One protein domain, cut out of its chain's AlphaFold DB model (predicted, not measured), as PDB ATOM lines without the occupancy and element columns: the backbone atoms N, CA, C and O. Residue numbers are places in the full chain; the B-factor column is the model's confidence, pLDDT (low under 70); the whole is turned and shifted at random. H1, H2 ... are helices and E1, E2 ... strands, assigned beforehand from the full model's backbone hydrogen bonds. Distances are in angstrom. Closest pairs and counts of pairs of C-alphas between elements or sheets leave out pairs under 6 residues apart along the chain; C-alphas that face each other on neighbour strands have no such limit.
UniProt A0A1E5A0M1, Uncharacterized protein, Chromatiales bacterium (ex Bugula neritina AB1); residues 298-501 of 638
ATOM      1  N   PHE A 298      -7.725  28.412 -39.194       86.06
ATOM      2  CA  PHE A 298      -7.300  27.254 -38.413       86.06
ATOM      3  C   PHE A 298      -8.223  27.095 -37.200       86.06
ATOM      4  O   PHE A 298      -8.684  28.085 -36.644       86.06
ATOM      5  N   PHE A 299      -8.502  25.869 -36.763       84.31
ATOM      6  CA  PHE A 299      -9.388  25.614 -35.626       84.31
ATOM      7  C   PHE A 299      -8.604  25.043 -34.452       84.31
ATOM      8  O   PHE A 299      -7.920  24.036 -34.606       84.31
ATOM      9  N   LYS A 300      -8.769  25.627 -33.260       85.06
ATOM     10  CA  LYS A 300      -8.229  25.071 -32.015       85.06
ATOM     11  C   LYS A 300      -9.344  24.668 -31.064       85.06
ATOM     12  O   LYS A 300     -10.201  25.478 -30.715       85.06
ATOM     13  N   SER A 301      -9.294  23.428 -30.599       84.69
ATOM     14  CA  SER A 301     -10.207  22.924 -29.576       84.69
ATOM     15  C   SER A 301      -9.868  23.516 -28.206       84.69
ATOM     16  O   SER A 301      -8.720  23.468 -27.764       84.69
ATOM     17  N   ILE A 302     -10.874  24.060 -27.527       82.62
ATOM     18  CA  ILE A 302     -10.823  24.463 -26.120       82.62
ATOM     19  C   ILE A 302     -11.569  23.397 -25.326       82.62
ATOM     20  O   ILE A 302     -12.719  23.093 -25.636       82.62
ATOM     21  N   VAL A 303     -10.905  22.810 -24.333       80.81
ATOM     22  CA  VAL A 303     -11.462  21.765 -23.466       80.81
ATOM     23  C   VAL A 303     -11.968  22.404 -22.181       80.81
ATOM     24  O   VAL A 303     -11.272  23.219 -21.580       80.81
ATOM     25  N   ASP A 304     -13.175  22.026 -21.771       80.06
ATOM     26  CA  ASP A 304     -13.682  22.307 -20.438       80.06
ATOM     27  C   ASP A 304     -13.032  21.321 -19.448       80.06
ATOM     28  O   ASP A 304     -13.338  20.125 -19.506       80.06
ATOM     29  N   PRO A 305     -12.141  21.785 -18.547       79.12
ATOM     30  CA  PRO A 305     -11.428  20.907 -17.619       79.12
ATOM     31  C   PRO A 305     -12.361  20.223 -16.614       79.12
ATOM     32  O   PRO A 305     -12.015  19.188 -16.052       79.12
ATOM     33  N   ASP A 306     -13.548  20.784 -16.393       79.69
ATOM     34  CA  ASP A 306     -14.524  20.325 -15.412       79.69
ATOM     35  C   ASP A 306     -15.375  19.153 -15.918       79.69
ATOM     36  O   ASP A 306     -15.993  18.442 -15.119       79.69
ATOM     37  N   LEU A 307     -15.477  19.009 -17.240       80.19
ATOM     38  CA  LEU A 307     -16.243  17.964 -17.919       80.19
ATOM     39  C   LEU A 307     -15.354  17.018 -18.733       80.19
ATOM     40  O   LEU A 307     -15.854  15.997 -19.194       80.19
ATOM     41  N   ASP A 308     -14.076  17.361 -18.917       82.81
ATOM     42  CA  ASP A 308     -13.140  16.687 -19.826       82.81
ATOM     43  C   ASP A 308     -13.726  16.519 -21.242       82.81
ATOM     44  O   ASP A 308     -13.612  15.491 -21.911       82.81
ATOM     45  N   LEU A 309     -14.432  17.556 -21.699       80.00
ATOM     46  CA  LEU A 309     -15.064  17.615 -23.011       80.00
ATOM     47  C   LEU A 309     -14.573  18.852 -23.749       80.00
ATOM     48  O   LEU A 309     -14.437  19.924 -23.166       80.00
ATOM     49  N   ILE A 310     -14.375  18.732 -25.063       81.38
ATOM     50  CA  ILE A 310     -14.165  19.905 -25.919       81.38
ATOM     51  C   ILE A 310     -15.390  20.806 -25.764       81.38
ATOM     52  O   ILE A 310     -16.488  20.384 -26.099       81.38
ATOM     53  N   GLN A 311     -15.208  22.022 -25.269       83.06
ATOM     54  CA  GLN A 311     -16.254  23.028 -25.148       83.06
ATOM     55  C   GLN A 311     -16.592  23.619 -26.514       83.06
ATOM     56  O   GLN A 311     -17.749  23.652 -26.935       83.06
ATOM     57  N   LEU A 312     -15.560  24.073 -27.221       88.44
ATOM     58  CA  LEU A 312     -15.685  24.731 -28.513       88.44
ATOM     59  C   LEU A 312     -14.420  24.543 -29.354       88.44
ATOM     60  O   LEU A 312     -13.354  24.226 -28.827       88.44
ATOM     61  N   ARG A 313     -14.535  24.752 -30.663       86.12
ATOM     62  CA  ARG A 313     -13.422  24.867 -31.608       86.12
ATOM     63  C   ARG A 313     -13.347  26.316 -32.061       86.12
ATOM     64  O   ARG A 313     -14.135  26.755 -32.898       86.12
ATOM     65  N   ALA A 314     -12.418  27.057 -31.473       88.38
ATOM     66  CA  ALA A 314     -12.175  28.445 -31.819       88.38
ATOM     67  C   ALA A 314     -11.531  28.505 -33.203       88.38
ATOM     68  O   ALA A 314     -10.446  27.952 -33.402       88.38
ATOM     69  N   ALA A 315     -12.190  29.166 -34.151       90.44
ATOM     70  CA  ALA A 315     -11.566  29.493 -35.423       90.44
ATOM     71  C   ALA A 315     -10.574  30.635 -35.200       90.44
ATOM     72  O   ALA A 315     -10.886  31.590 -34.499       90.44
ATOM     73  N   LEU A 316      -9.392  30.561 -35.790       91.69
ATOM     74  CA  LEU A 316      -8.347  31.570 -35.734       91.69
ATOM     75  C   LEU A 316      -7.924  31.920 -37.162       91.69
ATOM     76  O   LEU A 316      -7.804  31.015 -37.992       91.69
ATOM     77  N   PRO A 317      -7.687  33.203 -37.474       92.75
ATOM     78  CA  PRO A 317      -7.078  33.581 -38.742       92.75
ATOM     79  C   PRO A 317      -5.680  32.976 -38.893       92.75
ATOM     80  O   PRO A 317      -4.999  32.717 -37.901       92.75
ATOM     81  N   ASP A 318      -5.239  32.784 -40.134       89.00
ATOM     82  CA  ASP A 318      -3.881  32.313 -40.400       89.00
ATOM     83  C   ASP A 318      -2.819  33.190 -39.709       89.00
ATOM     84  O   ASP A 318      -2.936  34.418 -39.636       89.00
ATOM     85  N   GLY A 319      -1.802  32.541 -39.145       89.69
ATOM     86  CA  GLY A 319      -0.767  33.179 -38.328       89.69
ATOM     87  C   GLY A 319      -1.199  33.608 -36.918       89.69
ATOM     88  O   GLY A 319      -0.352  34.075 -36.153       89.69
ATOM     89  N   TRP A 320      -2.471  33.450 -36.533       93.62
ATOM     90  CA  TRP A 320      -2.929  33.723 -35.170       93.62
ATOM     91  C   TRP A 320      -2.794  32.479 -34.297       93.62
ATOM     92  O   TRP A 320      -2.984  31.345 -34.732       93.62
ATOM     93  N   ARG A 321      -2.489  32.692 -33.021       90.75
ATOM     94  CA  ARG A 321      -2.322  31.625 -32.033       90.75
ATOM     95  C   ARG A 321      -2.802  32.080 -30.671       90.75
ATOM     96  O   ARG A 321      -2.811  33.267 -30.372       90.75
ATOM     97  N   PHE A 322      -3.137  31.137 -29.805       87.50
ATOM     98  CA  PHE A 322      -3.284  31.462 -28.390       87.50
ATOM     99  C   PHE A 322      -1.912  31.762 -27.776       87.50
ATOM    100  O   PHE A 322      -0.904  31.172 -28.181       87.50
ATOM    101  N   GLY A 323      -1.887  32.672 -26.807       81.44
ATOM    102  CA  GLY A 323      -0.747  32.922 -25.934       81.44
ATOM    103  C   GLY A 323      -0.316  31.660 -25.187       81.44
ATOM    104  O   GLY A 323      -0.981  30.619 -25.240       81.44
ATOM    105  N   GLN A 324       0.844  31.727 -24.530       70.75
ATOM    106  CA  GLN A 324       1.377  30.564 -23.823       70.75
ATOM    107  C   GLN A 324       0.421  30.095 -22.712       70.75
ATOM    108  O   GLN A 324      -0.198  30.925 -22.047       70.75
ATOM    109  N   PRO A 325       0.286  28.771 -22.512       48.22
ATOM    110  CA  PRO A 325      -0.620  28.218 -21.516       48.22
ATOM    111  C   PRO A 325      -0.230  28.651 -20.096       48.22
ATOM    112  O   PRO A 325       0.881  28.415 -19.630       48.22
ATOM    113  N   GLY A 326      -1.198  29.257 -19.412       53.41
ATOM    114  CA  GLY A 326      -1.194  29.640 -18.005       53.41
ATOM    115  C   GLY A 326      -2.636  29.939 -17.586       53.41
ATOM    116  O   GLY A 326      -3.461  30.275 -18.437       53.41
ATOM    117  N   ILE A 327      -2.953  29.793 -16.294       41.75
ATOM    118  CA  ILE A 327      -4.333  29.776 -15.754       41.75
ATOM    119  C   ILE A 327      -5.114  31.071 -16.087       41.75
ATOM    120  O   ILE A 327      -6.342  31.080 -16.088       41.75
ATOM    121  N   ASP A 328      -4.415  32.140 -16.484       41.81
ATOM    122  CA  ASP A 328      -4.989  33.461 -16.710       41.81
ATOM    123  C   ASP A 328      -4.919  34.041 -18.130       41.81
ATOM    124  O   ASP A 328      -5.390  35.164 -18.312       41.81
ATOM    125  N   GLN A 329      -4.431  33.343 -19.160       52.22
ATOM    126  CA  GLN A 329      -4.217  33.991 -20.468       52.22
ATOM    127  C   GLN A 329      -4.709  33.171 -21.671       52.22
ATOM    128  O   GLN A 329      -3.931  32.665 -22.471       52.22
ATOM    129  N   LEU A 330      -6.030  33.150 -21.891       64.06
ATOM    130  CA  LEU A 330      -6.611  32.930 -23.230       64.06
ATOM    131  C   LEU A 330      -6.489  34.211 -24.077       64.06
ATOM    132  O   LEU A 330      -7.475  34.727 -24.596       64.06
ATOM    133  N   GLN A 331      -5.282  34.770 -24.159       84.31
ATOM    134  CA  GLN A 331      -4.990  35.860 -25.083       84.31
ATOM    135  C   GLN A 331      -4.780  35.261 -26.475       84.31
ATOM    136  O   GLN A 331      -4.162  34.205 -26.600       84.31
ATOM    137  N   ILE A 332      -5.267  35.912 -27.524       91.38
ATOM    138  CA  ILE A 332      -4.935  35.557 -28.906       91.38
ATOM    139  C   ILE A 332      -3.849  36.520 -29.382       91.38
ATOM    140  O   ILE A 332      -3.927  37.721 -29.142       91.38
ATOM    141  N   ILE A 333      -2.818  35.994 -30.029       92.25
ATOM    142  CA  ILE A 333      -1.682  36.733 -30.572       92.25
ATOM    143  C   ILE A 333      -1.679  36.496 -32.081       92.25
ATOM    144  O   ILE A 333      -1.541  35.356 -32.526       92.25
ATOM    145  N   GLY A 334      -1.862  37.563 -32.850       92.12
ATOM    146  CA  GLY A 334      -1.740  37.573 -34.305       92.12
ATOM    147  C   GLY A 334      -0.356  38.049 -34.769       92.12
ATOM    148  O   GLY A 334       0.494  38.393 -33.942       92.12
ATOM    149  N   PRO A 335      -0.110  38.079 -36.091       92.19
ATOM    150  CA  PRO A 335       1.071  38.725 -36.657       92.19
ATOM    151  C   PRO A 335       1.069  40.234 -36.363       92.19
ATOM    152  O   PRO A 335       0.074  40.785 -35.896       92.19
ATOM    153  N   ASP A 336       2.195  40.902 -36.621       90.06
ATOM    154  CA  ASP A 336       2.308  42.368 -36.583       90.06
ATOM    155  C   ASP A 336       1.844  43.013 -35.264       90.06
ATOM    156  O   ASP A 336       1.230  44.075 -35.252       90.06
ATOM    157  N   ASN A 337       2.135  42.371 -34.128       86.31
ATOM    158  CA  ASN A 337       1.746  42.828 -32.785       86.31
ATOM    159  C   ASN A 337       0.228  42.928 -32.558       86.31
ATOM    160  O   ASN A 337      -0.221  43.647 -31.663       86.31
ATOM    161  N   ILE A 338      -0.575  42.190 -33.330       91.88
ATOM    162  CA  ILE A 338      -2.003  42.057 -33.051       91.88
ATOM    163  C   ILE A 338      -2.182  41.218 -31.787       91.88
ATOM    164  O   ILE A 338      -1.639  40.118 -31.666       91.88
ATOM    165  N   THR A 339      -2.987  41.705 -30.849       92.25
ATOM    166  CA  THR A 339      -3.342  40.955 -29.641       92.25
ATOM    167  C   THR A 339      -4.828  41.082 -29.351       92.25
ATOM    168  O   THR A 339      -5.409  42.139 -29.578       92.25
ATOM    169  N   VAL A 340      -5.439  40.020 -28.829       93.38
ATOM    170  CA  VAL A 340      -6.820  40.005 -28.344       93.38
ATOM    171  C   VAL A 340      -6.841  39.481 -26.919       93.38
ATOM    172  O   VAL A 340      -6.361  38.379 -26.663       93.38
ATOM    173  N   SER A 341      -7.386  40.251 -25.981       88.75
ATOM    174  CA  SER A 341      -7.521  39.822 -24.591       88.75
ATOM    175  C   SER A 341      -8.541  38.690 -24.458       88.75
ATOM    176  O   SER A 341      -9.481  38.582 -25.244       88.75
ATOM    177  N   LYS A 342      -8.431  37.888 -23.394       85.31
ATOM    178  CA  LYS A 342      -9.571  37.066 -22.974       85.31
ATOM    179  C   LYS A 342     -10.754  37.981 -22.606       85.31
ATOM    180  O   LYS A 342     -10.509  39.102 -22.138       85.31
ATOM    181  N   PRO A 343     -12.011  37.533 -22.756       87.38
ATOM    182  CA  PRO A 343     -13.143  38.243 -22.180       87.38
ATOM    183  C   PRO A 343     -12.972  38.358 -20.662       87.38
ATOM    184  O   PRO A 343     -12.838  37.352 -19.964       87.38
ATOM    185  N   VAL A 344     -12.973  39.581 -20.139       84.50
ATOM    186  CA  VAL A 344     -12.913  39.855 -18.697       84.50
ATOM    187  C   VAL A 344     -14.238  40.422 -18.227       84.50
ATOM    188  O   VAL A 344     -14.865  41.210 -18.932       84.50
ATOM    189  N   THR A 345     -14.698  40.052 -17.030       88.69
ATOM    190  CA  THR A 345     -15.860  40.734 -16.453       88.69
ATOM    191  C   THR A 345     -15.452  42.129 -15.996       88.69
ATOM    192  O   THR A 345     -14.777  42.275 -14.982       88.69
ATOM    193  N   PHE A 346     -15.888  43.139 -16.740       86.06
ATOM    194  CA  PHE A 346     -15.634  44.544 -16.459       86.06
ATOM    195  C   PHE A 346     -16.505  45.056 -15.307       86.06
ATOM    196  O   PHE A 346     -16.021  45.741 -14.410       86.06
ATOM    197  N   ALA A 347     -17.785  44.674 -15.289       86.94
ATOM    198  CA  ALA A 347     -18.708  45.065 -14.230       86.94
ATOM    199  C   ALA A 347     -19.766  43.988 -13.954       86.94
ATOM    200  O   ALA A 347     -20.183  43.257 -14.856       86.94
ATOM    201  N   LYS A 348     -20.203  43.895 -12.694       91.31
ATOM    202  CA  LYS A 348     -21.272  42.998 -12.235       91.31
ATOM    203  C   LYS A 348     -22.301  43.793 -11.451       91.31
ATOM    204  O   LYS A 348     -21.940  44.596 -10.593       91.31
ATOM    205  N   PHE A 349     -23.567  43.518 -11.713       92.88
ATOM    206  CA  PHE A 349     -24.683  44.250 -11.149       92.88
ATOM    207  C   PHE A 349     -25.788  43.302 -10.698       92.88
ATOM    208  O   PHE A 349     -26.050  42.285 -11.341       92.88
ATOM    209  N   LEU A 350     -26.480  43.684  -9.631       92.69
ATOM    210  CA  LEU A 350     -27.751  43.111  -9.222       92.69
ATOM    211  C   LEU A 350     -28.829  44.187  -9.205       92.69
ATOM    212  O   LEU A 350     -28.568  45.354  -8.914       92.69
ATOM    213  N   TYR A 351     -30.067  43.782  -9.453       92.56
ATOM    214  CA  TYR A 351     -31.221  44.658  -9.345       92.56
ATOM    215  C   TYR A 351     -32.439  43.903  -8.842       92.56
ATOM    216  O   TYR A 351     -32.754  42.833  -9.346       92.56
ATOM    217  N   ALA A 352     -33.177  44.485  -7.904       91.06
ATOM    218  CA  ALA A 352     -34.487  43.993  -7.503       91.06
ATOM    219  C   ALA A 352     -35.510  45.123  -7.617       91.06
ATOM    220  O   ALA A 352     -35.322  46.207  -7.050       91.06
ATOM    221  N   SER A 353     -36.598  44.876  -8.348       86.56
ATOM    222  CA  SER A 353     -37.718  45.816  -8.441       86.56
ATOM    223  C   SER A 353     -38.525  45.860  -7.142       86.56
ATOM    224  O   SER A 353     -38.980  46.935  -6.757       86.56
ATOM    225  N   ASP A 354     -38.639  44.727  -6.448       89.94
ATOM    226  CA  ASP A 354     -39.320  44.611  -5.163       89.94
ATOM    227  C   ASP A 354     -38.463  45.143  -3.998       89.94
ATOM    228  O   ASP A 354     -37.247  44.936  -3.940       89.94
ATOM    229  N   ALA A 355     -39.101  45.853  -3.063       86.00
ATOM    230  CA  ALA A 355     -38.418  46.491  -1.940       86.00
ATOM    231  C   ALA A 355     -37.867  45.473  -0.929       86.00
ATOM    232  O   ALA A 355     -36.776  45.683  -0.399       86.00
ATOM    233  N   LEU A 356     -38.579  44.365  -0.694       86.25
ATOM    234  CA  LEU A 356     -38.145  43.305   0.216       86.25
ATOM    235  C   LEU A 356     -36.971  42.527  -0.388       86.25
ATOM    236  O   LEU A 356     -35.970  42.299   0.289       86.25
ATOM    237  N   ALA A 357     -37.039  42.202  -1.681       84.56
ATOM    238  CA  ALA A 357     -35.922  41.600  -2.407       84.56
ATOM    239  C   ALA A 357     -34.698  42.528  -2.450       84.56
ATOM    240  O   ALA A 357     -33.567  42.068  -2.369       84.56
ATOM    241  N   ARG A 358     -34.889  43.850  -2.514       85.12
ATOM    242  CA  ARG A 358     -33.776  44.807  -2.430       85.12
ATOM    243  C   ARG A 358     -33.139  44.851  -1.041       85.12
ATOM    244  O   ARG A 358     -31.924  44.986  -0.941       85.12
ATOM    245  N   GLN A 359     -33.945  44.708   0.012       83.56
ATOM    246  CA  GLN A 359     -33.476  44.617   1.398       83.56
ATOM    247  C   GLN A 359     -32.784  43.288   1.722       83.56
ATOM    248  O   GLN A 359     -32.069  43.232   2.718       83.56
ATOM    249  N   SER A 360     -32.955  42.237   0.911       82.38
ATOM    250  CA  SER A 360     -32.277  40.948   1.114       82.38
ATOM    251  C   SER A 360     -30.911  40.842   0.424       82.38
ATOM    252  O   SER A 360     -30.087  40.024   0.826       82.38
ATOM    253  N   ILE A 361     -30.625  41.705  -0.558       81.25
ATOM    254  CA  ILE A 361     -29.302  41.843  -1.190       81.25
ATOM    255  C   ILE A 361     -28.123  42.140  -0.205       81.25
ATOM    256  O   ILE A 361     -27.024  41.654  -0.474       81.25
ATOM    257  N   PRO A 362     -28.245  42.871   0.930       61.88
ATOM    258  CA  PRO A 362     -27.080  43.490   1.590       61.88
ATOM    259  C   PRO A 362     -26.168  42.675   2.535       61.88
ATOM    260  O   PRO A 362     -25.430  43.315   3.275       61.88
ATOM    261  N   SER A 363     -26.122  41.336   2.572       56.25
ATOM    262  CA  SER A 363     -25.203  40.644   3.527       56.25
ATOM    263  C   SER A 363     -24.199  39.647   2.944       56.25
ATOM    264  O   SER A 363     -23.244  39.286   3.627       56.25
ATOM    265  N   THR A 364     -24.339  39.237   1.681       56.03
ATOM    266  CA  THR A 364     -23.469  38.204   1.081       56.03
ATOM    267  C   THR A 364     -22.985  38.558  -0.321       56.03
ATOM    268  O   THR A 364     -22.583  37.672  -1.076       56.03
ATOM    269  N   LEU A 365     -23.046  39.836  -0.711       70.75
ATOM    270  CA  LEU A 365     -22.588  40.247  -2.032       70.75
ATOM    271  C   LEU A 365     -21.092  39.946  -2.200       70.75
ATOM    272  O   LEU A 365     -20.279  40.430  -1.407       70.75
ATOM    273  N   PRO A 366     -20.700  39.206  -3.251       71.62
ATOM    274  CA  PRO A 366     -19.302  39.117  -3.632       71.62
ATOM    275  C   PRO A 366     -18.724  40.520  -3.861       71.62
ATOM    276  O   PRO A 366     -19.393  41.397  -4.416       71.62
ATOM    277  N   LYS A 367     -17.464  40.732  -3.460       72.38
ATOM    278  CA  LYS A 367     -16.741  41.982  -3.743       72.38
ATOM    279  C   LYS A 367     -16.846  42.314  -5.244       72.38
ATOM    280  O   LYS A 367     -16.614  41.449  -6.086       72.38
ATOM    281  N   GLY A 368     -17.176  43.566  -5.571       72.38
ATOM    282  CA  GLY A 368     -17.254  44.059  -6.957       72.38
ATOM    283  C   GLY A 368     -18.629  43.970  -7.632       72.38
ATOM    284  O   GLY A 368     -18.724  44.267  -8.820       72.38
ATOM    285  N   VAL A 369     -19.683  43.592  -6.902       83.06
ATOM    286  CA  VAL A 369     -21.069  43.606  -7.396       83.06
ATOM    287  C   VAL A 369     -21.774  44.902  -6.976       83.06
ATOM    288  O   VAL A 369     -21.789  45.241  -5.795       83.06
ATOM    289  N   LEU A 370     -22.359  45.626  -7.934       84.56
ATOM    290  CA  LEU A 370     -23.093  46.880  -7.716       84.56
ATOM    291  C   LEU A 370     -24.612  46.646  -7.704       84.56
ATOM    292  O   LEU A 370     -25.103  45.768  -8.402       84.56
ATOM    293  N   ILE A 371     -25.375  47.430  -6.939       88.38
ATOM    294  CA  ILE A 371     -26.846  47.368  -6.960       88.38
ATOM    295  C   ILE A 371     -27.367  48.511  -7.830       88.38
ATOM    296  O   ILE A 371     -27.464  49.642  -7.361       88.38
ATOM    297  N   GLU A 372     -27.705  48.231  -9.088       89.88
ATOM    298  CA  GLU A 372     -28.178  49.250 -10.031       89.88
ATOM    299  C   GLU A 372     -29.275  48.711 -10.950       89.88
ATOM    300  O   GLU A 372     -29.176  47.561 -11.388       89.88
ATOM    301  N   PRO A 373     -30.292  49.531 -11.296       91.88
ATOM    302  CA  PRO A 373     -31.261  49.193 -12.333       91.88
ATOM    303  C   PRO A 373     -30.591  48.701 -13.612       91.88
ATOM    304  O   PRO A 373     -29.530  49.185 -14.003       91.88
ATOM    305  N   VAL A 374     -31.239  47.744 -14.275       91.31
ATOM    306  CA  VAL A 374     -30.776  47.245 -15.571       91.31
ATOM    307  C   VAL A 374     -30.766  48.401 -16.565       91.31
ATOM    308  O   VAL A 374     -31.801  49.006 -16.838       91.31
ATOM    309  N   MET A 375     -29.590  48.683 -17.108       90.06
ATOM    310  CA  MET A 375     -29.365  49.701 -18.126       90.06
ATOM    311  C   MET A 375     -29.195  49.026 -19.488       90.06
ATOM    312  O   MET A 375     -28.678  47.910 -19.551       90.06
ATOM    313  N   SER A 376     -29.613  49.664 -20.586       92.38
ATOM    314  CA  SER A 376     -29.278  49.135 -21.914       92.38
ATOM    315  C   SER A 376     -27.764  49.213 -22.144       92.38
ATOM    316  O   SER A 376     -27.099  50.110 -21.622       92.38
ATOM    317  N   LEU A 377     -27.195  48.301 -22.938       93.12
ATOM    318  CA  LEU A 377     -25.764  48.354 -23.249       93.12
ATOM    319  C   LEU A 377     -25.353  49.689 -23.906       93.12
ATOM    320  O   LEU A 377     -24.282  50.213 -23.609       93.12
ATOM    321  N   SER A 378     -26.222  50.276 -24.733       87.56
ATOM    322  CA  SER A 378     -26.010  51.600 -25.334       87.56
ATOM    323  C   SER A 378     -25.959  52.717 -24.287       87.56
ATOM    324  O   SER A 378     -25.059  53.555 -24.325       87.56
ATOM    325  N   ASP A 379     -26.882  52.715 -23.323       87.25
ATOM    326  CA  ASP A 379     -26.888  53.705 -22.241       87.25
ATOM    327  C   ASP A 379     -25.668  53.524 -21.329       87.25
ATOM    328  O   ASP A 379     -25.055  54.511 -20.920       87.25
ATOM    329  N   TYR A 380     -25.260  52.279 -21.057       91.62
ATOM    330  CA  TYR A 380     -24.058  51.977 -20.275       91.62
ATOM    331  C   TYR A 380     -22.797  52.482 -20.978       91.62
ATOM    332  O   TYR A 380     -21.945  53.121 -20.356       91.62
ATOM    333  N   LEU A 381     -22.709  52.256 -22.291       91.06
ATOM    334  CA  LEU A 381     -21.622  52.758 -23.118       91.06
ATOM    335  C   LEU A 381     -21.503  54.287 -23.012       91.06
ATOM    336  O   LEU A 381     -20.425  54.797 -22.713       91.06
ATOM    337  N   LEU A 382     -22.603  55.014 -23.228       87.75
ATOM    338  CA  LEU A 382     -22.596  56.479 -23.274       87.75
ATOM    339  C   LEU A 382     -22.411  57.130 -21.898       87.75
ATOM    340  O   LEU A 382     -21.692  58.122 -21.784       87.75
ATOM    341  N   SER A 383     -23.064  56.596 -20.864       85.56
ATOM    342  CA  SER A 383     -23.121  57.232 -19.541       85.56
ATOM    343  C   SER A 383     -22.007  56.804 -18.584       85.56
ATOM    344  O   SER A 383     -21.697  57.551 -17.658       85.56
ATOM    345  N   ARG A 384     -21.405  55.624 -18.784       88.62
ATOM    346  CA  ARG A 384     -20.391  55.060 -17.875       88.62
ATOM    347  C   ARG A 384     -19.082  54.784 -18.597       88.62
ATOM    348  O   ARG A 384     -18.068  55.390 -18.265       88.62
ATOM    349  N   PHE A 385     -19.119  53.914 -19.605       90.12
ATOM    350  CA  PHE A 385     -17.899  53.400 -20.221       90.12
ATOM    351  C   PHE A 385     -17.108  54.503 -20.931       90.12
ATOM    352  O   PHE A 385     -15.926  54.677 -20.653       90.12
ATOM    353  N   ILE A 386     -17.741  55.311 -21.795       91.00
ATOM    354  CA  ILE A 386     -17.027  56.381 -22.507       91.00
ATOM    355  C   ILE A 386     -16.408  57.422 -21.569       91.00
ATOM    356  O   ILE A 386     -15.221  57.719 -21.748       91.00
ATOM    357  N   PRO A 387     -17.146  57.985 -20.596       88.56
ATOM    358  CA  PRO A 387     -16.555  58.883 -19.611       88.56
ATOM    359  C   PRO A 387     -15.380  58.250 -18.864       88.56
ATOM    360  O   PRO A 387     -14.324  58.868 -18.784       88.56
ATOM    361  N   GLU A 388     -15.522  57.005 -18.401       84.44
ATOM    362  CA  GLU A 388     -14.487  56.311 -17.629       84.44
ATOM    363  C   GLU A 388     -13.202  56.088 -18.438       84.44
ATOM    364  O   GLU A 388     -12.109  56.379 -17.956       84.44
ATOM    365  N   ILE A 389     -13.326  55.628 -19.684       87.31
ATOM    366  CA  ILE A 389     -12.185  55.404 -20.577       87.31
ATOM    367  C   ILE A 389     -11.489  56.725 -20.939       87.31
ATOM    368  O   ILE A 389     -10.258  56.797 -20.961       87.31
ATOM    369  N   ARG A 390     -12.252  57.801 -21.168       89.00
ATOM    370  CA  ARG A 390     -11.688  59.141 -21.410       89.00
ATOM    371  C   ARG A 390     -10.959  59.685 -20.187       89.00
ATOM    372  O   ARG A 390      -9.863  60.210 -20.332       89.00
ATOM    373  N   GLU A 391     -11.557  59.568 -19.007       87.00
ATOM    374  CA  GLU A 391     -11.006  60.111 -17.765       87.00
ATOM    375  C   GLU A 391      -9.750  59.357 -17.322       87.00
ATOM    376  O   GLU A 391      -8.752  59.979 -16.969       87.00
ATOM    377  N   LYS A 392      -9.779  58.021 -17.366       81.94
ATOM    378  CA  LYS A 392      -8.692  57.194 -16.827       81.94
ATOM    379  C   LYS A 392      -7.530  57.000 -17.790       81.94
ATOM    380  O   LYS A 392      -6.398  56.864 -17.341       81.94
ATOM    381  N   LEU A 393      -7.805  56.947 -19.092       83.62
ATOM    382  CA  LEU A 393      -6.813  56.536 -20.094       83.62
ATOM    383  C   LEU A 393      -6.547  57.610 -21.140       83.62
ATOM    384  O   LEU A 393      -5.637  57.459 -21.948       83.62
ATOM    385  N   ASN A 394      -7.342  58.684 -21.151       89.81
ATOM    386  CA  ASN A 394      -7.262  59.738 -22.157       89.81
ATOM    387  C   ASN A 394      -7.463  59.215 -23.597       89.81
ATOM    388  O   ASN A 394      -6.930  59.763 -24.561       89.81
ATOM    389  N   TYR A 395      -8.243  58.141 -23.762       91.94
ATOM    390  CA  TYR A 395      -8.560  57.594 -25.082       91.94
ATOM    391  C   TYR A 395      -9.682  58.402 -25.735       91.94
ATOM    392  O   TYR A 395     -10.692  58.742 -25.110       91.94
ATOM    393  N   ARG A 396      -9.562  58.659 -27.038       94.75
ATOM    394  CA  ARG A 396     -10.598  59.323 -27.829       94.75
ATOM    395  C   ARG A 396     -11.515  58.292 -28.477       94.75
ATOM    396  O   ARG A 396     -11.110  57.594 -29.399       94.75
ATOM    397  N   PHE A 397     -12.769  58.249 -28.035       93.88
ATOM    398  CA  PHE A 397     -13.825  57.475 -28.694       93.88
ATOM    399  C   PHE A 397     -13.981  57.888 -30.164       93.88
ATOM    400  O   PHE A 397     -14.110  59.083 -30.446       93.88
ATOM    401  N   LEU A 398     -13.987  56.914 -31.075       90.12
ATOM    402  CA  LEU A 398     -14.135  57.125 -32.517       90.12
ATOM    403  C   LEU A 398     -15.526  56.726 -33.002       90.12
ATOM    404  O   LEU A 398     -16.219  57.534 -33.615       90.12
ATOM    405  N   THR A 399     -15.928  55.480 -32.747       92.56
ATOM    406  CA  THR A 399     -17.210  54.937 -33.203       92.56
ATOM    407  C   THR A 399     -17.641  53.738 -32.362       92.56
ATOM    408  O   THR A 399     -16.841  53.142 -31.637       92.56
ATOM    409  N   SER A 400     -18.914  53.374 -32.480       91.94
ATOM    410  CA  SER A 400     -19.473  52.133 -31.956       91.94
ATOM    411  C   SER A 400     -20.395  51.503 -32.981       91.94
ATOM    412  O   SER A 400     -21.140  52.210 -33.662       91.94
ATOM    413  N   TYR A 401     -20.398  50.182 -33.038       90.25
ATOM    414  CA  TYR A 401     -21.257  49.418 -33.923       90.25
ATOM    415  C   TYR A 401     -21.633  48.078 -33.288       90.25
ATOM    416  O   TYR A 401     -21.014  47.619 -32.331       90.25
ATOM    417  N   PRO A 402     -22.678  47.438 -33.796       87.00
ATOM    418  CA  PRO A 402     -23.185  46.183 -33.269       87.00
ATOM    419  C   PRO A 402     -22.274  45.041 -33.665       87.00
ATOM    420  O   PRO A 402     -21.660  45.054 -34.732       87.00
ATOM    421  N   THR A 403     -22.237  44.028 -32.814       93.12
ATOM    422  CA  THR A 403     -21.396  42.850 -33.012       93.12
ATOM    423  C   THR A 403     -22.242  41.582 -32.848       93.12
ATOM    424  O   THR A 403     -22.122  40.868 -31.850       93.12
ATOM    425  N   PRO A 404     -23.174  41.308 -33.787       90.81
ATOM    426  CA  PRO A 404     -24.112  40.186 -33.678       90.81
ATOM    427  C   PRO A 404     -23.409  38.829 -33.547       90.81
ATOM    428  O   PRO A 404     -23.915  37.941 -32.858       90.81
ATOM    429  N   GLU A 405     -22.219  38.683 -34.128       91.25
ATOM    430  CA  GLU A 405     -21.392  37.487 -33.990       91.25
ATOM    431  C   GLU A 405     -21.004  37.196 -32.523       91.25
ATOM    432  O   GLU A 405     -21.021  36.041 -32.097       91.25
ATOM    433  N   PHE A 406     -20.780  38.231 -31.703       93.12
ATOM    434  CA  PHE A 406     -20.505  38.082 -30.267       93.12
ATOM    435  C   PHE A 406     -21.762  37.707 -29.484       93.12
ATOM    436  O   PHE A 406     -21.680  36.922 -28.535       93.12
ATOM    437  N   ILE A 407     -22.930  38.223 -29.887       93.25
ATOM    438  CA  ILE A 407     -24.220  37.870 -29.277       93.25
ATOM    439  C   ILE A 407     -24.494  36.381 -29.471       93.25
ATOM    440  O   ILE A 407     -24.867  35.703 -28.513       93.25
ATOM    441  N   ARG A 408     -24.303  35.870 -30.694       91.75
ATOM    442  CA  ARG A 408     -24.522  34.454 -31.006       91.75
ATOM    443  C   ARG A 408     -23.606  33.565 -30.167       91.75
ATOM    444  O   ARG A 408     -24.109  32.746 -29.406       91.75
ATOM    445  N   LEU A 409     -22.290  33.791 -30.230       91.25
ATOM    446  CA  LEU A 409     -21.314  32.989 -29.483       91.25
ATOM    447  C   LEU A 409     -21.593  33.013 -27.971       91.25
ATOM    448  O   LEU A 409     -21.617  31.969 -27.320       91.25
ATOM    449  N   SER A 410     -21.860  34.195 -27.411       91.12
ATOM    450  CA  SER A 410     -22.131  34.341 -25.978       91.12
ATOM    451  C   SER A 410     -23.425  33.644 -25.567       91.12
ATOM    452  O   SER A 410     -23.471  33.029 -24.504       91.12
ATOM    453  N   ARG A 411     -24.475  33.693 -26.396       88.75
ATOM    454  CA  ARG A 411     -25.746  32.995 -26.146       88.75
ATOM    455  C   ARG A 411     -25.564  31.494 -26.110       88.75
ATOM    456  O   ARG A 411     -26.046  30.857 -25.177       88.75
ATOM    457  N   ASP A 412     -24.848  30.968 -27.088       84.44
ATOM    458  CA  ASP A 412     -24.640  29.536 -27.218       84.44
ATOM    459  C   ASP A 412     -23.774  28.985 -26.066       84.44
ATOM    460  O   ASP A 412     -23.970  27.850 -25.644       84.44
ATOM    461  N   ILE A 413     -22.877  29.795 -25.487       83.81
ATOM    462  CA  ILE A 413     -22.085  29.418 -24.299       83.81
ATOM    463  C   ILE A 413     -22.860  29.644 -22.984       83.81
ATOM    464  O   ILE A 413     -22.652  28.919 -22.011       83.81
ATOM    465  N   SER A 414     -23.785  30.608 -22.935       80.12
ATOM    466  CA  SER A 414     -24.513  30.990 -21.710       80.12
ATOM    467  C   SER A 414     -25.627  30.021 -21.287       80.12
ATOM    468  O   SER A 414     -26.268  30.238 -20.258       80.12
ATOM    469  N   VAL A 415     -25.864  28.938 -22.034       65.38
ATOM    470  CA  VAL A 415     -26.892  27.916 -21.728       65.38
ATOM    471  C   VAL A 415     -26.619  27.189 -20.396       65.38
ATOM    472  O   VAL A 415     -27.473  26.483 -19.870       65.38
ATOM    473  N   THR A 416     -25.451  27.403 -19.793       55.94
ATOM    474  CA  THR A 416     -25.054  26.846 -18.495       55.94
ATOM    475  C   THR A 416     -25.705  27.532 -17.284       55.94
ATOM    476  O   THR A 416     -25.634  26.999 -16.179       55.94
ATOM    477  N   ALA A 417     -26.388  28.674 -17.455       55.38
ATOM    478  CA  ALA A 417     -26.958  29.477 -16.361       55.38
ATOM    479  C   ALA A 417     -28.379  29.053 -15.898       55.38
ATOM    480  O   ALA A 417     -29.167  29.879 -15.428       55.38
ATOM    481  N   GLY A 418     -28.719  27.764 -16.005       63.09
ATOM    482  CA  GLY A 418     -29.996  27.201 -15.543       63.09
ATOM    483  C   GLY A 418     -31.209  27.544 -16.426       63.09
ATOM    484  O   GLY A 418     -31.083  27.804 -17.616       63.09
ATOM    485  N   ASN A 419     -32.418  27.531 -15.843       65.62
ATOM    486  CA  ASN A 419     -33.686  27.749 -16.569       65.62
ATOM    487  C   ASN A 419     -33.906  29.203 -17.036       65.62
ATOM    488  O   ASN A 419     -34.862  29.484 -17.764       65.62
ATOM    489  N   ALA A 420     -33.071  30.144 -16.594       74.75
ATOM    490  CA  ALA A 420     -33.184  31.534 -17.005       74.75
ATOM    491  C   ALA A 420     -32.621  31.690 -18.420       74.75
ATOM    492  O   ALA A 420     -31.470  31.357 -18.674       74.75
ATOM    493  N   LYS A 421     -33.424  32.221 -19.348       83.31
ATOM    494  CA  LYS A 421     -32.941  32.600 -20.682       83.31
ATOM    495  C   LYS A 421     -32.241  33.956 -20.570       83.31
ATOM    496  O   LYS A 421     -32.946  34.952 -20.379       83.31
ATOM    497  N   PRO A 422     -30.900  34.031 -20.651       90.19
ATOM    498  CA  PRO A 422     -30.221  35.309 -20.569       90.19
ATOM    499  C   PRO A 422     -30.566  36.155 -21.794       90.19
ATOM    500  O   PRO A 422     -30.606  35.664 -22.925       90.19
ATOM    501  N   ARG A 423     -30.785  37.448 -21.575       93.12
ATOM    502  CA  ARG A 423     -30.742  38.440 -22.646       93.12
ATOM    503  C   ARG A 423     -29.289  38.854 -22.833       93.12
ATOM    504  O   ARG A 423     -28.628  39.217 -21.864       93.12
ATOM    505  N   ILE A 424     -28.812  38.799 -24.071       95.31
ATOM    506  CA  ILE A 424     -27.435  39.140 -24.416       95.31
ATOM    507  C   ILE A 424     -27.443  40.205 -25.497       95.31
ATOM    508  O   ILE A 424     -28.090  40.026 -26.528       95.31
ATOM    509  N   ASP A 425     -26.693  41.271 -25.250       95.44
ATOM    510  CA  ASP A 425     -26.459  42.376 -26.173       95.44
ATOM    511  C   ASP A 425     -24.940  42.575 -26.313       95.44
ATOM    512  O   ASP A 425     -24.204  42.366 -25.349       95.44
ATOM    513  N   ALA A 426     -24.448  42.968 -27.491       97.12
ATOM    514  CA  ALA A 426     -23.022  43.232 -27.697       97.12
ATOM    515  C   ALA A 426     -22.775  44.433 -28.621       97.12
ATOM    516  O   ALA A 426     -23.459  44.614 -29.634       97.12
ATOM    517  N   ILE A 427     -21.780  45.252 -28.276       96.06
ATOM    518  CA  ILE A 427     -21.365  46.443 -29.025       96.06
ATOM    519  C   ILE A 427     -19.841  46.450 -29.145       96.06
ATOM    520  O   ILE A 427     -19.125  46.376 -28.149       96.06
ATOM    521  N   GLY A 428     -19.354  46.580 -30.375       95.56
ATOM    522  CA  GLY A 428     -17.968  46.899 -30.682       95.56
ATOM    523  C   GLY A 428     -17.745  48.407 -30.627       95.56
ATOM    524  O   GLY A 428     -18.596  49.195 -31.040       95.56
ATOM    525  N   THR A 429     -16.599  48.820 -30.107       96.12
ATOM    526  CA  THR A 429     -16.203  50.223 -29.968       96.12
ATOM    527  C   THR A 429     -14.777  50.408 -30.452       96.12
ATOM    528  O   THR A 429     -13.947  49.514 -30.302       96.12
ATOM    529  N   GLU A 430     -14.489  51.567 -31.033       94.56
ATOM    530  CA  GLU A 430     -13.155  51.915 -31.515       94.56
ATOM    531  C   GLU A 430     -12.658  53.186 -30.846       94.56
ATOM    532  O   GLU A 430     -13.396  54.164 -30.683       94.56
ATOM    533  N   TRP A 431     -11.383  53.167 -30.485       94.19
ATOM    534  CA  TRP A 431     -10.734  54.176 -29.666       94.19
ATOM    535  C   TRP A 431      -9.407  54.560 -30.278       94.19
ATOM    536  O   TRP A 431      -8.722  53.711 -30.836       94.19
ATOM    537  N   GLN A 432      -9.028  55.822 -30.136       91.88
ATOM    538  CA  GLN A 432      -7.676  56.272 -30.417       91.88
ATOM    539  C   GLN A 432      -6.939  56.543 -29.108       91.88
ATOM    540  O   GLN A 432      -7.439  57.308 -28.280       91.88
ATOM    541  N   THR A 433      -5.766  55.945 -28.931       89.75
ATOM    542  CA  THR A 433      -4.901  56.199 -27.769       89.75
ATOM    543  C   THR A 433      -4.222  57.574 -27.884       89.75
ATOM    544  O   THR A 433      -4.208  58.161 -28.975       89.75
ATOM    545  N   PRO A 434      -3.639  58.120 -26.801       87.62
ATOM    546  CA  PRO A 434      -2.849  59.354 -26.855       87.62
ATOM    547  C   PRO A 434      -1.685  59.293 -27.861       87.62
ATOM    548  O   PRO A 434      -1.354  60.299 -28.485       87.62
ATOM    549  N   GLU A 435      -1.114  58.106 -28.069       87.31
ATOM    550  CA  GLU A 435      -0.029  57.822 -29.018       87.31
ATOM    551  C   GLU A 435      -0.524  57.735 -30.473       87.31
ATOM    552  O   GLU A 435       0.269  57.697 -31.413       87.31
ATOM    553  N   GLY A 436      -1.845  57.744 -30.682       83.06
ATOM    554  CA  GLY A 436      -2.475  57.721 -31.996       83.06
ATOM    555  C   GLY A 436      -2.764  56.325 -32.549       83.06
ATOM    556  O   GLY A 436      -3.236  56.235 -33.688       83.06
ATOM    557  N   GLU A 437      -2.525  55.269 -31.767       86.38
ATOM    558  CA  GLU A 437      -2.907  53.891 -32.089       86.38
ATOM    559  C   GLU A 437      -4.426  53.722 -32.028       86.38
ATOM    560  O   GLU A 437      -5.118  54.511 -31.379       86.38
ATOM    561  N   ILE A 438      -4.956  52.712 -32.721       88.12
ATOM    562  CA  ILE A 438      -6.391  52.419 -32.708       88.12
ATOM    563  C   ILE A 438      -6.622  51.104 -31.962       88.12
ATOM    564  O   ILE A 438      -5.979  50.097 -32.246       88.12
ATOM    565  N   VAL A 439      -7.561  51.124 -31.022       92.19
ATOM    566  CA  VAL A 439      -7.938  49.985 -30.184       92.19
ATOM    567  C   VAL A 439      -9.400  49.649 -30.425       92.19
ATOM    568  O   VAL A 439     -10.255  50.536 -30.477       92.19
ATOM    569  N   PHE A 440      -9.695  48.359 -30.548       96.88
ATOM    570  CA  PHE A 440     -11.052  47.836 -30.569       96.88
ATOM    571  C   PHE A 440     -11.404  47.288 -29.192       96.88
ATOM    572  O   PHE A 440     -10.604  46.589 -28.573       96.88
ATOM    573  N   ALA A 441     -12.618  47.563 -28.732       95.50
ATOM    574  CA  ALA A 441     -13.153  46.979 -27.517       95.50
ATOM    575  C   ALA A 441     -14.579  46.474 -27.760       95.50
ATOM    576  O   ALA A 441     -15.458  47.247 -28.142       95.50
ATOM    577  N   SER A 442     -14.811  45.184 -27.530       96.50
ATOM    578  CA  SER A 442     -16.138  44.572 -27.522       96.50
ATOM    579  C   SER A 442     -16.681  44.549 -26.101       96.50
ATOM    580  O   SER A 442     -16.044  44.011 -25.192       96.50
ATOM    581  N   LEU A 443     -17.861  45.130 -25.923       97.31
ATOM    582  CA  LEU A 443     -18.651  45.051 -24.706       97.31
ATOM    583  C   LEU A 443     -19.776  44.048 -24.927       97.31
ATOM    584  O   LEU A 443     -20.566  44.214 -25.853       97.31
ATOM    585  N   THR A 444     -19.877  43.042 -24.065       97.25
ATOM    586  CA  THR A 444     -20.985  42.077 -24.072       97.25
ATOM    587  C   THR A 444     -21.752  42.182 -22.762       97.25
ATOM    588  O   THR A 444     -21.196  41.958 -21.686       97.25
ATOM    589  N   GLN A 445     -23.032  42.533 -22.841       97.12
ATOM    590  CA  GLN A 445     -23.947  42.546 -21.710       97.12
ATOM    591  C   GLN A 445     -24.667  41.208 -21.617       97.12
ATOM    592  O   GLN A 445     -25.315  40.793 -22.571       97.12
ATOM    593  N   THR A 446     -24.620  40.578 -20.447       95.56
ATOM    594  CA  THR A 446     -25.458  39.414 -20.130       95.56
ATOM    595  C   THR A 446     -26.405  39.786 -19.004       95.56
ATOM    596  O   THR A 446     -25.942  40.100 -17.911       95.56
ATOM    597  N   LEU A 447     -27.711  39.747 -19.261       94.50
ATOM    598  CA  LEU A 447     -28.785  39.987 -18.299       94.50
ATOM    599  C   LEU A 447     -29.530  38.680 -18.021       94.50
ATOM    600  O   LEU A 447     -30.197  38.131 -18.893       94.50
ATOM    601  N   ILE A 448     -29.461  38.222 -16.780       92.06
ATOM    602  CA  ILE A 448     -30.140  37.033 -16.278       92.06
ATOM    603  C   ILE A 448     -31.382  37.496 -15.503       92.06
ATOM    604  O   ILE A 448     -31.242  38.115 -14.439       92.06
ATOM    605  N   PRO A 449     -32.601  37.253 -16.024       89.94
ATOM    606  CA  PRO A 449     -33.823  37.569 -15.300       89.94
ATOM    607  C   PRO A 449     -34.007  36.625 -14.101       89.94
ATOM    608  O   PRO A 449     -33.539  35.484 -14.138       89.94
ATOM    609  N   PRO A 450     -34.715  37.063 -13.046       88.50
ATOM    610  CA  PRO A 450     -35.035  36.180 -11.938       88.50
ATOM    611  C   PRO A 450     -35.971  35.045 -12.387       88.50
ATOM    612  O   PRO A 450     -36.814  35.254 -13.264       88.50
ATOM    613  N   PRO A 451     -35.895  33.861 -11.754       81.56
ATOM    614  CA  PRO A 451     -36.769  32.730 -12.074       81.56
ATOM    615  C   PRO A 451     -38.236  32.968 -11.678       81.56
ATOM    616  O   PRO A 451     -39.124  32.281 -12.178       81.56
ATOM    617  N   SER A 452     -38.505  33.927 -10.789       84.50
ATOM    618  CA  SER A 452     -39.844  34.292 -10.328       84.50
ATOM    619  C   SER A 452     -40.060  35.810 -10.370       84.50
ATOM    620  O   SER A 452     -39.105  36.570 -10.163       84.50
ATOM    621  N   PRO A 453     -41.306  36.281 -10.579       84.06
ATOM    622  CA  PRO A 453     -41.646  37.695 -10.437       84.06
ATOM    623  C   PRO A 453     -41.185  38.248  -9.081       84.06
ATOM    624  O   PRO A 453     -41.358  37.595  -8.054       84.06
ATOM    625  N   GLY A 454     -40.578  39.437  -9.083       81.25
ATOM    626  CA  GLY A 454     -40.055  40.084  -7.871       81.25
ATOM    627  C   GLY A 454     -38.677  39.596  -7.402       81.25
ATOM    628  O   GLY A 454     -38.185  40.088  -6.391       81.25
ATOM    629  N   GLY A 455     -38.035  38.663  -8.114       86.94
ATOM    630  CA  GLY A 455     -36.673  38.232  -7.790       86.94
ATOM    631  C   GLY A 455     -35.579  39.230  -8.202       86.94
ATOM    632  O   GLY A 455     -35.841  40.322  -8.709       86.94
ATOM    633  N   ILE A 456     -34.325  38.824  -7.990       89.25
ATOM    634  CA  ILE A 456     -33.134  39.626  -8.287       89.25
ATOM    635  C   ILE A 456     -32.669  39.350  -9.725       89.25
ATOM    636  O   ILE A 456     -32.342  38.218 -10.075       89.25
ATOM    637  N   TYR A 457     -32.609  40.389 -10.549       91.56
ATOM    638  CA  TYR A 457     -31.900  40.389 -11.823       91.56
ATOM    639  C   TYR A 457     -30.397  40.423 -11.564       91.56
ATOM    640  O   TYR A 457     -29.930  41.225 -10.755       91.56
ATOM    641  N   SER A 458     -29.642  39.617 -12.299       91.69
ATOM    642  CA  SER A 458     -28.184  39.712 -12.351       91.69
ATOM    643  C   SER A 458     -27.780  40.146 -13.743       91.69
ATOM    644  O   SER A 458     -28.213  39.537 -14.717       91.69
ATOM    645  N   TRP A 459     -26.947  41.173 -13.869       94.00
ATOM    646  CA  TRP A 459     -26.394  41.535 -15.164       94.00
ATOM    647  C   TRP A 459     -24.914  41.864 -15.090       94.00
ATOM    648  O   TRP A 459     -24.401  42.317 -14.071       94.00
ATOM    649  N   THR A 460     -24.198  41.571 -16.165       94.94
ATOM    650  CA  THR A 460     -22.745  41.730 -16.232       94.94
ATOM    651  C   THR A 460     -22.348  42.372 -17.545       94.94
ATOM    652  O   THR A 460     -23.041  42.201 -18.549       94.94
ATOM    653  N   ILE A 461     -21.240  43.103 -17.519       95.19
ATOM    654  CA  ILE A 461     -20.564  43.622 -18.702       95.19
ATOM    655  C   ILE A 461     -19.229  42.902 -18.805       95.19
ATOM    656  O   ILE A 461     -18.417  42.954 -17.878       95.19
ATOM    657  N   GLN A 462     -19.012  42.223 -19.920       95.38
ATOM    658  CA  GLN A 462     -17.726  41.653 -20.287       95.38
ATOM    659  C   GLN A 462     -17.037  42.553 -21.307       95.38
ATOM    660  O   GLN A 462     -17.694  43.110 -22.183       95.38
ATOM    661  N   LEU A 463     -15.722  42.678 -21.184       93.25
ATOM    662  CA  LEU A 463     -14.866  43.452 -22.068       93.25
ATOM    663  C   LEU A 463     -13.874  42.512 -22.751       93.25
ATOM    664  O   LEU A 463     -13.220  41.707 -22.092       93.25
ATOM    665  N   THR A 464     -13.757  42.631 -24.068       93.81
ATOM    666  CA  THR A 464     -12.684  42.015 -24.855       93.81
ATOM    667  C   THR A 464     -12.002  43.095 -25.671       93.81
ATOM    668  O   THR A 464     -12.682  43.855 -26.355       93.81
ATOM    669  N   GLN A 465     -10.681  43.171 -25.619       93.06
ATOM    670  CA  GLN A 465      -9.908  44.199 -26.303       93.06
ATOM    671  C   GLN A 465      -9.083  43.582 -27.424       93.06
ATOM    672  O   GLN A 465      -8.483  42.532 -27.222       93.06
ATOM    673  N   LEU A 466      -9.026  44.248 -28.577       95.12
ATOM    674  CA  LEU A 466      -8.082  43.956 -29.649       95.12
ATOM    675  C   LEU A 466      -7.198  45.181 -29.882       95.12
ATOM    676  O   LEU A 466      -7.696  46.273 -30.165       95.12
ATOM    677  N   ASN A 467      -5.886  44.977 -29.791       89.38
ATOM    678  CA  ASN A 467      -4.872  45.969 -30.137       89.38
ATOM    679  C   ASN A 467      -4.222  45.568 -31.457       89.38
ATOM    680  O   ASN A 467      -3.884  44.399 -31.640       89.38
ATOM    681  N   ALA A 468      -4.048  46.526 -32.363       90.06
ATOM    682  CA  ALA A 468      -3.367  46.312 -33.633       90.06
ATOM    683  C   ALA A 468      -2.741  47.625 -34.133       90.06
ATOM    684  O   ALA A 468      -3.301  48.699 -33.886       90.06
ATOM    685  N   PRO A 469      -1.628  47.569 -34.888       88.50
ATOM    686  CA  PRO A 469      -1.099  48.738 -35.577       88.50
ATOM    687  C   PRO A 469      -2.147  49.382 -36.484       88.50
ATOM    688  O   PRO A 469      -2.980  48.703 -37.088       88.50
ATOM    689  N   ARG A 470      -2.084  50.707 -36.638       87.88
ATOM    690  CA  ARG A 470      -3.091  51.483 -37.379       87.88
ATOM    691  C   ARG A 470      -3.320  50.993 -38.818       87.88
ATOM    692  O   ARG A 470      -4.447  51.072 -39.299       87.88
ATOM    693  N   ASN A 471      -2.276  50.520 -39.495       92.19
ATOM    694  CA  ASN A 471      -2.350  49.969 -40.852       92.19
ATOM    695  C   ASN A 471      -3.007  48.581 -40.906       92.19
ATOM    696  O   ASN A 471      -3.668  48.278 -41.892       92.19
ATOM    697  N   GLU A 472      -2.888  47.779 -39.846       92.75
ATOM    698  CA  GLU A 472      -3.456  46.425 -39.776       92.75
ATOM    699  C   GLU A 472      -4.827  46.383 -39.092       92.75
ATOM    700  O   GLU A 472      -5.553  45.400 -39.207       92.75
ATOM    701  N   PHE A 473      -5.216  47.455 -38.399       93.00
ATOM    702  CA  PHE A 473      -6.378  47.493 -37.512       93.00
ATOM    703  C   PHE A 473      -7.677  46.978 -38.141       93.00
ATOM    704  O   PHE A 473      -8.366  46.147 -37.552       93.00
ATOM    705  N   ARG A 474      -8.008  47.433 -39.355       94.81
ATOM    706  CA  ARG A 474      -9.236  47.011 -40.052       94.81
ATOM    707  C   ARG A 474      -9.208  45.524 -40.386       94.81
ATOM    708  O   ARG A 474     -10.125  44.798 -40.017       94.81
ATOM    709  N   LYS A 475      -8.106  45.067 -40.983       94.19
ATOM    710  CA  LYS A 475      -7.877  43.656 -41.306       94.19
ATOM    711  C   LYS A 475      -7.931  42.780 -40.052       94.19
ATOM    712  O   LYS A 475      -8.520  41.705 -40.091       94.19
ATOM    713  N   ALA A 476      -7.358  43.246 -38.942       94.81
ATOM    714  CA  ALA A 476      -7.347  42.537 -37.668       94.81
ATOM    715  C   ALA A 476      -8.753  42.393 -37.067       94.81
ATOM    716  O   ALA A 476      -9.116  41.297 -36.643       94.81
ATOM    717  N   ILE A 477      -9.561  43.461 -37.069       95.38
ATOM    718  CA  ILE A 477     -10.960  43.397 -36.621       95.38
ATOM    719  C   ILE A 477     -11.760  42.442 -37.495       95.38
ATOM    720  O   ILE A 477     -12.441  41.574 -36.959       95.38
ATOM    721  N   ASP A 478     -11.688  42.578 -38.816       94.44
ATOM    722  CA  ASP A 478     -12.489  41.754 -39.722       94.44
ATOM    723  C   ASP A 478     -12.118  40.272 -39.590       94.44
ATOM    724  O   ASP A 478     -12.992  39.407 -39.511       94.44
ATOM    725  N   ALA A 479     -10.821  39.978 -39.463       94.88
ATOM    726  CA  ALA A 479     -10.327  38.633 -39.204       94.88
ATOM    727  C   ALA A 479     -10.812  38.093 -37.847       94.88
ATOM    728  O   ALA A 479     -11.268  36.951 -37.773       94.88
ATOM    729  N   TYR A 480     -10.777  38.912 -36.791       95.25
ATOM    730  CA  TYR A 480     -11.261  38.520 -35.469       95.25
ATOM    731  C   TYR A 480     -12.774  38.275 -35.451       95.25
ATOM    732  O   TYR A 480     -13.230  37.245 -34.961       95.25
ATOM    733  N   ARG A 481     -13.565  39.167 -36.051       94.00
ATOM    734  CA  ARG A 481     -15.022  39.012 -36.168       94.00
ATOM    735  C   ARG A 481     -15.381  37.756 -36.953       94.00
ATOM    736  O   ARG A 481     -16.219  36.986 -36.498       94.00
ATOM    737  N   LYS A 482     -14.690  37.484 -38.067       92.69
ATOM    738  CA  LYS A 482     -14.843  36.235 -38.830       92.69
ATOM    739  C   LYS A 482     -14.477  34.998 -37.998       92.69
ATOM    740  O   LYS A 482     -15.116  33.959 -38.135       92.69
ATOM    741  N   SER A 483     -13.473  35.103 -37.130       93.56
ATOM    742  CA  SER A 483     -13.055  34.045 -36.199       93.56
ATOM    743  C   SER A 483     -14.130  33.737 -35.145       93.56
ATOM    744  O   SER A 483     -14.496  32.574 -34.963       93.56
ATOM    745  N   ILE A 484     -14.723  34.762 -34.526       93.75
ATOM    746  CA  ILE A 484     -15.895  34.612 -33.645       93.75
ATOM    747  C   ILE A 484     -17.070  34.006 -34.421       93.75
ATOM    748  O   ILE A 484     -17.705  33.060 -33.953       93.75
ATOM    749  N   ASP A 485     -17.309  34.491 -35.641       91.00
ATOM    750  CA  ASP A 485     -18.391  34.022 -36.502       91.00
ATOM    751  C   ASP A 485     -18.226  32.556 -36.951       91.00
ATOM    752  O   ASP A 485     -19.209  31.844 -37.141       91.00
ATOM    753  N   SER A 486     -16.993  32.072 -37.052       90.44
ATOM    754  CA  SER A 486     -16.691  30.704 -37.488       90.44
ATOM    755  C   SER A 486     -16.457  29.732 -36.329       90.44
ATOM    756  O   SER A 486     -16.190  28.560 -36.570       90.44
ATOM    757  N   THR A 487     -16.519  30.187 -35.074       90.38
ATOM    758  CA  THR A 487     -16.296  29.327 -33.903       90.38
ATOM    759  C   THR A 487     -17.432  28.312 -33.739       90.38
ATOM    760  O   THR A 487     -18.608  28.674 -33.735       90.38
ATOM    761  N   GLU A 488     -17.076  27.036 -33.573       86.81
ATOM    762  CA  GLU A 488     -18.023  25.921 -33.447       86.81
ATOM    763  C   GLU A 488     -18.164  25.511 -31.976       86.81
ATOM    764  O   GLU A 488     -17.164  25.259 -31.308       86.81
ATOM    765  N   ILE A 489     -19.386  25.379 -31.457       85.50
ATOM    766  CA  ILE A 489     -19.620  24.879 -30.091       85.50
ATOM    767  C   ILE A 489     -19.929  23.391 -30.134       85.50
ATOM    768  O   ILE A 489     -20.679  22.924 -30.993       85.50
ATOM    769  N   ASN A 490     -19.367  22.637 -29.188       85.44
ATOM    770  CA  ASN A 490     -19.660  21.219 -29.067       85.44
ATOM    771  C   ASN A 490     -21.049  21.016 -28.428       85.44
ATOM    772  O   ASN A 490     -21.230  21.313 -27.242       85.44
ATOM    773  N   PRO A 491     -22.028  20.450 -29.157       82.88
ATOM    774  CA  PRO A 491     -23.371  20.244 -28.622       82.88
ATOM    775  C   PRO A 491     -23.412  19.224 -27.475       82.88
ATOM    776  O   PRO A 491     -24.282  19.318 -26.612       82.88
ATOM    777  N   VAL A 492     -22.478  18.266 -27.425       82.81
ATOM    778  CA  VAL A 492     -22.410  17.276 -26.334       82.81
ATOM    779  C   VAL A 492     -21.936  17.927 -25.043       82.81
ATOM    780  O   VAL A 492     -22.525  17.699 -23.988       82.81
ATOM    781  N   TRP A 493     -20.919  18.787 -25.132       87.69
ATOM    782  CA  TRP A 493     -20.509  19.611 -24.000       87.69
ATOM    783  C   TRP A 493     -21.664  20.487 -23.518       87.69
ATOM    784  O   TRP A 493     -21.942  20.520 -22.326       87.69
ATOM    785  N   LEU A 494     -22.393  21.124 -24.438       83.94
ATOM    786  CA  LEU A 494     -23.513  21.998 -24.099       83.94
ATOM    787  C   LEU A 494     -24.607  21.267 -23.301       83.94
ATOM    788  O   LEU A 494     -25.102  21.784 -22.300       83.94
ATOM    789  N   GLN A 495     -24.947  20.037 -23.703       82.88
ATOM    790  CA  GLN A 495     -25.885  19.178 -22.972       82.88
ATOM    791  C   GLN A 495     -25.349  18.774 -21.592       82.88
ATOM    792  O   GLN A 495     -26.085  18.834 -20.606       82.88
ATOM    793  N   ALA A 496     -24.074  18.386 -21.504       84.31
ATOM    794  CA  ALA A 496     -23.437  18.003 -20.246       84.31
ATOM    795  C   ALA A 496     -23.341  19.183 -19.264       84.31
ATOM    796  O   ALA A 496     -23.636  19.035 -18.077       84.31
ATOM    797  N   ALA A 497     -23.002  20.372 -19.761       82.69
ATOM    798  CA  ALA A 497     -22.907  21.590 -18.973       82.69
ATOM    799  C   ALA A 497     -24.286  22.045 -18.465       82.69
ATOM    800  O   ALA A 497     -24.423  22.394 -17.292       82.69
ATOM    801  N   ALA A 498     -25.331  21.943 -19.295       79.12
ATOM    802  CA  ALA A 498     -26.711  22.174 -18.865       79.12
ATOM    803  C   ALA A 498     -27.156  21.173 -17.779       79.12
ATOM    804  O   ALA A 498     -27.794  21.567 -16.803       79.12
ATOM    805  N   ALA A 499     -26.780  19.893 -17.902       80.88
ATOM    806  CA  ALA A 499     -27.080  18.872 -16.897       80.88
ATOM    807  C   ALA A 499     -26.341  19.109 -15.563       80.88
ATOM    808  O   ALA A 499     -26.923  18.907 -14.496       80.88
ATOM    809  N   LYS A 500     -25.085  19.583 -15.606       79.56
ATOM    810  CA  LYS A 500     -24.286  19.929 -14.413       79.56
ATOM    811  C   LYS A 500     -24.843  21.155 -13.669       79.56
ATOM    812  O   LYS A 500     -24.739  21.214 -12.448       79.56
ATOM    813  N   GLY A 501     -25.478  22.094 -14.379       68.81
ATOM    814  CA  GLY A 501     -26.037  23.351 -13.852       68.81
ATOM    815  C   GLY A 501     -27.207  23.237 -12.854       68.81
ATOM    816  O   GLY A 501     -27.646  24.256 -12.326       68.81
TER     817      GLY A 501
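This is residues 298 to 501 of the 638 residues of an uncharacterized protein of Chromatiales bacterium (ex Bugula neritina AB1) (UniProt A0A1E5A0M1). A twisted sheet of six strands has H2 over one face and H3 over the other, in three layers with helices on both faces; a small hairpin of E1 and E2, packed on H4 and H5, makes a second sheet beside it. H1 packs at the ends of E3 and E8. The 204 printed residues hold five named helices and eight named strands, ordered E1 E2 E3 H1 E4 H2 E5 H3 E6 E7 E8 H4 H5; the class is mixed, helices and strands. The larger sheet, E4 E3 E8 E7 E6 E5, is mixed. The whole is compact, with a radius of gyration of the C-alphas of 18.2 A, and spans 55 by 44 by 28 A.

Begin with E1, residues 298 to 304, and E2, residues 309 to 317, an antiparallel hairpin with N 300 and O 314 within hydrogen-bond range at 2.9 A. E3, residues 344 to 352, H1, residues 355 to 363, and E4, residues 369 to 371, form a strand-helix-strand unit, two parallel neighbour strands with a helix between, its crossover right-handed; find N 370 and O 348 at 2.9 A. H1 and E3 come closest at the C-alphas of Arg 358 and Ala 352, 5.2 A. E6, residues 423 to 432, E7, residues 438 to 448, and E8, residues 456 to 468, form a meander, each strand the antiparallel neighbour of the one before; find N 429 and O 441 at 2.8 A, N 462 and O 444 at 2.8 A. E8 is antiparallel to E3, N 349 and O 459 at 2.8 A; E6 to E5, residues 396 to 402, N 398 and O 430 at 2.8 A. H2, residues 377 to 393, has a height over the sheet of 6.5 A; H3, residues 404 to 416, on the opposite face, 8.7 A. The closest C-alphas of H2 and E7 are those of Leu 377 and Gln 445, 6.3 A; of H3 and E6, Ile 407 and Ala 426, 5.7 A. H4, residues 473 to 486, touches residues 405 to 409 of H3 alone, closest at C-alphas 485 and 405, 5.2 A. C-alphas 483 of H4 and 315 of E2, their closest, are 4.9 A apart. H5, residues 491 to 500, touches residues 413 to 416 of H3 alone, closest at C-alphas 498 and 416, 5.0 A. Every O i to N i+4 pair is within hydrogen-bond range in H4 and H5; the counts are 3 of 5 in H1, 11 of 13 in H2, 7 of 9 in H3.

Find C-alpha 298 at (-7.300, 27.254, -38.413), where E1 begins. E8 is 39.7 A long, E7 32.7 A, E6 30.2 A and H2 20.9 A. H5 ends at C-alpha 500, (-24.286, 19.929, -14.413).

C-alphas 356 and 471, the two farthest apart, are 54.9 A apart. The printed part has no cut; the link from E2 to E3 is long, 26 residues. pLDDT is under 70 at residues 325 to 330, 362 to 364, 415 to 419 and 501.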